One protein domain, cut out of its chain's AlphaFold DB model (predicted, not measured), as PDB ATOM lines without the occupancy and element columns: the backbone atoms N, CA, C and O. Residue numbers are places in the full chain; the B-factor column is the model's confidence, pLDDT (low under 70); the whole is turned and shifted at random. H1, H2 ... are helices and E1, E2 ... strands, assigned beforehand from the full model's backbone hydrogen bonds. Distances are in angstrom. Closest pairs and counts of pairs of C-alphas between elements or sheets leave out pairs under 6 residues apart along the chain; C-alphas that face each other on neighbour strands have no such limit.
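This is residues 52 to 96 of the 338 residues of the protein "Hypothetical protein" of Haptolina brevifila (UniProt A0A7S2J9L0). Strands E1 and E2 and the long helix H2 stand side by side, E2 in the middle, with short helix H1 at one end. The printed part, of mixed class, has 45 residues, with two named strands and two named helices in the order E1, H1, H2, E2. It spans 30 by 18 by 11 A and is only just compact, close to loose, with a radius of gyration of the C-alphas of 10.8 A.

E1, residues 53 to 57, is parallel to E2, residues 90 to 94, at 22 degrees; N 55 and O 91 are within hydrogen-bond range, 2.8 A. H1, residues 59 to 66, and H2, residues 72 to 86, complete a strand-helix-strand unit, parallel strands with helices between, its crossover right-handed. The closest C-alphas of H2 and E2, Arg 83 and Val 90, are 5.8 A apart. In both helices every O i to N i+4 pair is within range.

H2 measures 20.6 A from first to last C-alpha. C-alpha 53 is at (108.847, 105.973, 67.363), C-alpha 94 at (111.530, 110.994, 80.525).

The links are tight, the printed part has no cut, and no printed residue is under 70 in pLDDT.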
ATOM      1  N   ARG A  52     105.425 103.555  64.984       81.50
ATOM      2  CA  ARG A  52     105.601 104.262  66.251       81.50
ATOM      3  C   ARG A  52     107.090 104.446  66.540       81.50
ATOM      4  O   ARG A  52     107.864 103.497  66.433       81.50
ATOM      5  N   VAL A  53     107.479 105.652  66.940       82.69
ATOM      6  CA  VAL A  53     108.847 105.973  67.363       82.69
ATOM      7  C   VAL A  53     108.830 106.394  68.817       82.69
ATOM      8  O   VAL A  53     108.117 107.321  69.179       82.69
ATOM      9  N   ILE A  54     109.635 105.729  69.640       83.12
ATOM     10  CA  ILE A  54     109.738 106.011  71.070       83.12
ATOM     11  C   ILE A  54     111.121 106.593  71.344       83.12
ATOM     12  O   ILE A  54     112.138 105.959  71.063       83.12
ATOM     13  N   LEU A  55     111.150 107.798  71.904       84.06
ATOM     14  CA  LEU A  55     112.364 108.497  72.307       84.06
ATOM     15  C   LEU A  55     112.398 108.621  73.829       84.06
ATOM     16  O   LEU A  55     111.501 109.202  74.444       84.06
ATOM     17  N   GLY A  56     113.442 108.066  74.437       85.62
ATOM     18  CA  GLY A  56     113.668 108.131  75.875       85.62
ATOM     19  C   GLY A  56     114.705 109.190  76.233       85.62
ATOM     20  O   GLY A  56     115.830 109.147  75.738       85.62
ATOM     21  N   ALA A  57     114.359 110.099  77.141       88.06
ATOM     22  CA  ALA A  57     115.326 110.939  77.838       88.06
ATOM     23  C   ALA A  57     115.624 110.371  79.227       88.06
ATOM     24  O   ALA A  57     114.753 109.772  79.854       88.06
ATOM     25  N   THR A  58     116.854 110.537  79.710       89.50
ATOM     26  CA  THR A  58     117.326 109.856  80.923       89.50
ATOM     27  C   THR A  58     117.906 110.820  81.963       89.50
ATOM     28  O   THR A  58     117.399 111.931  82.103       89.50
ATOM     29  N   GLY A  59     118.942 110.410  82.711       83.75
ATOM     30  CA  GLY A  59     119.459 111.082  83.908       83.75
ATOM     31  C   GLY A  59     119.617 112.596  83.819       83.75
ATOM     32  O   GLY A  59     119.194 113.274  84.742       83.75
ATOM     33  N   GLY A  60     120.138 113.133  82.712       85.25
ATOM     34  CA  GLY A  60     120.296 114.587  82.569       85.25
ATOM     35  C   GLY A  60     118.963 115.343  82.530       85.25
ATOM     36  O   GLY A  60     118.779 116.315  83.250       85.25
ATOM     37  N   VAL A  61     117.994 114.881  81.733       87.56
ATOM     38  CA  VAL A  61     116.667 115.525  81.658       87.56
ATOM     39  C   VAL A  61     115.875 115.288  82.942       87.56
ATOM     40  O   VAL A  61     115.178 116.186  83.404       87.56
ATOM     41  N   ARG A  62     116.014 114.100  83.539       89.12
ATOM     42  CA  ARG A  62     115.403 113.763  84.826       89.12
ATOM     43  C   ARG A  62     115.888 114.696  85.939       89.12
ATOM     44  O   ARG A  62     115.055 115.274  86.623       89.12
ATOM     45  N   GLU A  63     117.193 114.935  86.043       87.12
ATOM     46  CA  GLU A  63     117.777 115.878  87.007       87.12
ATOM     47  C   GLU A  63     117.279 117.317  86.791       87.12
ATOM     48  O   GLU A  63     116.912 118.007  87.745       87.12
ATOM     49  N   LEU A  64     117.215 117.781  85.538       85.75
ATOM     50  CA  LEU A  64     116.684 119.113  85.221       85.75
ATOM     51  C   LEU A  64     115.210 119.253  85.626       85.75
ATOM     52  O   LEU A  64     114.806 120.305  86.119       85.75
ATOM     53  N   PHE A  65     114.415 118.203  85.421       85.56
ATOM     54  CA  PHE A  65     113.001 118.185  85.781       85.56
ATOM     55  C   PHE A  65     112.806 118.142  87.306       85.56
ATOM     56  O   PHE A  65     112.036 118.926  87.853       85.56
ATOM     57  N   GLU A  66     113.548 117.284  88.009       87.50
ATOM     58  CA  GLU A  66     113.497 117.144  89.474       87.50
ATOM     59  C   GLU A  66     113.984 118.404  90.207       87.50
ATOM     60  O   GLU A  66     113.454 118.752  91.260       87.50
ATOM     61  N   SER A  67     114.958 119.118  89.637       87.69
ATOM     62  CA  SER A  67     115.458 120.391  90.176       87.69
ATOM     63  C   SER A  67     114.578 121.602  89.839       87.69
ATOM     64  O   SER A  67     114.888 122.713  90.269       87.69
ATOM     65  N   GLY A  68     113.503 121.419  89.065       90.75
ATOM     66  CA  GLY A  68     112.616 122.504  88.633       90.75
ATOM     67  C   GLY A  68     113.244 123.462  87.615       90.75
ATOM     68  O   GLY A  68     112.705 124.541  87.381       90.75
ATOM     69  N   ARG A  69     114.380 123.095  87.007       84.94
ATOM     70  CA  ARG A  69     115.031 123.881  85.942       84.94
ATOM     71  C   ARG A  69     114.291 123.787  84.612       84.94
ATOM     72  O   ARG A  69     114.444 124.667  83.773       84.94
ATOM     73  N   ILE A  70     113.530 122.715  84.418       87.19
ATOM     74  CA  ILE A  70     112.543 122.569  83.348       87.19
ATOM     75  C   ILE A  70     111.242 122.060  83.958       87.19
ATOM     76  O   ILE A  70     111.260 121.356  84.967       87.19
ATOM     77  N   ASP A  71     110.119 122.374  83.323       87.56
ATOM     78  CA  ASP A  71     108.806 121.917  83.761       87.56
ATOM     79  C   ASP A  71     108.105 121.075  82.686       87.56
ATOM     80  O   ASP A  71     108.643 120.762  81.615       87.56
ATOM     81  N   ARG A  72     106.869 120.666  82.986       90.50
ATOM     82  CA  ARG A  72     106.064 119.869  82.062       90.50
ATOM     83  C   ARG A  72     105.745 120.630  80.773       90.50
ATOM     84  O   ARG A  72     105.724 120.016  79.710       90.50
ATOM     85  N   SER A  73     105.550 121.944  80.858       89.69
ATOM     86  CA  SER A  73     105.249 122.784  79.703       89.69
ATOM     87  C   SER A  73     106.426 122.830  78.724       89.69
ATOM     88  O   SER A  73     106.212 122.718  77.517       89.69
ATOM     89  N   SER A  74     107.666 122.894  79.222       87.38
ATOM     90  CA  SER A  74     108.879 122.840  78.397       87.38
ATOM     91  C   SER A  74     108.999 121.501  77.665       87.38
ATOM     92  O   SER A  74     109.313 121.474  76.472       87.38
ATOM     93  N   ILE A  75     108.681 120.390  78.343       88.38
ATOM     94  CA  ILE A  75     108.642 119.056  77.723       88.38
ATOM     95  C   ILE A  75     107.563 118.999  76.638       88.38
ATOM     96  O   ILE A  75     107.842 118.558  75.526       88.38
ATOM     97  N   ASP A  76     106.347 119.463  76.915       90.25
ATOM     98  CA  ASP A  76     105.249 119.393  75.947       90.25
ATOM     99  C   ASP A  76     105.529 120.259  74.701       90.25
ATOM    100  O   ASP A  76     105.261 119.820  73.577       90.25
ATOM    101  N   ARG A  77     106.161 121.435  74.862       89.75
ATOM    102  CA  ARG A  77     106.646 122.259  73.735       89.75
ATOM    103  C   ARG A  77     107.698 121.526  72.904       89.75
ATOM    104  O   ARG A  77     107.605 121.517  71.677       89.75
ATOM    105  N   PHE A  78     108.662 120.879  73.556       89.88
ATOM    106  CA  PHE A  78     109.672 120.068  72.877       89.88
ATOM    107  C   PHE A  78     109.040 118.916  72.079       89.88
ATOM    108  O   PHE A  78     109.401 118.702  70.924       89.88
ATOM    109  N   ILE A  79     108.051 118.214  72.644       91.00
ATOM    110  CA  ILE A  79     107.333 117.122  71.963       91.00
ATOM    111  C   ILE A  79     106.586 117.628  70.732       91.00
ATOM    112  O   ILE A  79     106.637 116.991  69.680       91.00
ATOM    113  N   ALA A  80     105.887 118.758  70.857       92.69
ATOM    114  CA  ALA A  80     105.162 119.356  69.743       92.69
ATOM    115  C   ALA A  80     106.116 119.716  68.593       92.69
ATOM    116  O   ALA A  80     105.881 119.311  67.455       92.69
ATOM    117  N   ALA A  81     107.230 120.382  68.905       90.62
ATOM    118  CA  ALA A  81     108.255 120.717  67.921       90.62
ATOM    119  C   ALA A  81     108.878 119.458  67.290       90.62
ATOM    120  O   ALA A  81     109.147 119.416  66.089       90.62
ATOM    121  N   LEU A  82     109.090 118.402  68.080       88.69
ATOM    122  CA  LEU A  82     109.685 117.159  67.592       88.69
ATOM    123  C   LEU A  82     108.750 116.405  66.652       88.69
ATOM    124  O   LEU A  82     109.205 115.871  65.643       88.69
ATOM    125  N   ARG A  83     107.447 116.399  66.939       91.88
ATOM    126  CA  ARG A  83     106.428 115.817  66.059       91.88
ATOM    127  C   ARG A  83     106.281 116.581  64.751       91.88
ATOM    128  O   ARG A  83     106.104 115.942  63.719       91.88
ATOM    129  N   ASP A  84     106.398 117.905  64.790       91.38
ATOM    130  CA  ASP A  84     106.395 118.745  63.588       91.38
ATOM    131  C   ASP A  84     107.564 118.394  62.653       91.38
ATOM    132  O   ASP A  84     107.380 118.236  61.449       91.38
ATOM    133  N   LYS A  85     108.762 118.173  63.212       88.69
ATOM    134  CA  LYS A  85     109.967 117.877  62.419       88.69
ATOM    135  C   LYS A  85     110.124 116.412  62.025       88.69
ATOM    136  O   LYS A  85     110.523 116.115  60.905       88.69
ATOM    137  N   VAL A  86     109.891 115.485  62.947       85.44
ATOM    138  CA  VAL A  86     110.219 114.056  62.774       85.44
ATOM    139  C   VAL A  86     108.986 113.229  62.388       85.44
ATOM    140  O   VAL A  86     109.113 112.137  61.827       85.44
ATOM    141  N   GLY A  87     107.788 113.740  62.667       88.31
ATOM    142  CA  GLY A  87     106.512 113.137  62.303       88.31
ATOM    143  C   GLY A  87     105.598 112.860  63.504       88.31
ATOM    144  O   GLY A  87     106.058 112.722  64.642       88.31
ATOM    145  N   PRO A  88     104.284 112.713  63.259       89.19
ATOM    146  CA  PRO A  88     103.270 112.655  64.315       89.19
ATOM    147  C   PRO A  88     103.355 111.402  65.200       89.19
ATOM    148  O   PRO A  88     102.895 111.428  66.337       89.19
ATOM    149  N   ASN A  89     103.981 110.326  64.710       85.94
ATOM    150  CA  ASN A  89     104.096 109.041  65.415       85.94
ATOM    151  C   ASN A  89     105.247 108.998  66.433       85.94
ATOM    152  O   ASN A  89     105.580 107.926  66.943       85.94
ATOM    153  N   VAL A  90     105.891 110.142  66.691       86.81
ATOM    154  CA  VAL A  90     106.931 110.262  67.711       86.81
ATOM    155  C   VAL A  90     106.301 110.443  69.085       86.81
ATOM    156  O   VAL A  90     105.487 111.339  69.339       86.81
ATOM    157  N   GLU A  91     106.749 109.601  69.998       88.19
ATOM    158  CA  GLU A  91     106.516 109.697  71.421       88.19
ATOM    159  C   GLU A  91     107.824 109.990  72.135       88.19
ATOM    160  O   GLU A  91     108.892 109.503  71.764       88.19
ATOM    161  N   PHE A  92     107.721 110.786  73.187       88.06
ATOM    162  CA  PHE A  92     108.843 111.151  74.026       88.06
ATOM    163  C   PHE A  92     108.475 110.870  75.471       88.06
ATOM    164  O   PHE A  92     107.353 111.144  75.906       88.06
ATOM    165  N   SER A  93     109.415 110.327  76.227       87.75
ATOM    166  CA  SER A  93     109.230 110.081  77.650       87.75
ATOM    167  C   SER A  93     110.533 110.299  78.398       87.75
ATOM    168  O   SER A  93     111.598 109.868  77.960       87.75
ATOM    169  N   VAL A  94     110.438 110.956  79.552       88.94
ATOM    170  CA  VAL A  94     111.530 110.994  80.525       88.94
ATOM    171  C   VAL A  94     111.453 109.693  81.314       88.94
ATOM    172  O   VAL A  94     110.484 109.456  82.033       88.94
ATOM    173  N   LEU A  95     112.433 108.820  81.117       90.00
ATOM    174  CA  LEU A  95     112.464 107.500  81.730       90.00
ATOM    175  C   LEU A  95     112.901 107.609  83.192       90.00
ATOM    176  O   LEU A  95     113.819 108.369  83.527       90.00
ATOM    177  N   SER A  96     112.289 106.801  84.057       91.44
ATOM    178  CA  SER A  96     112.856 106.539  85.379       91.44
ATOM    179  C   SER A  96     114.185 105.789  85.238       91.44
ATOM    180  O   SER A  96     114.478 105.199  84.194       91.44
TER     181      SER A  96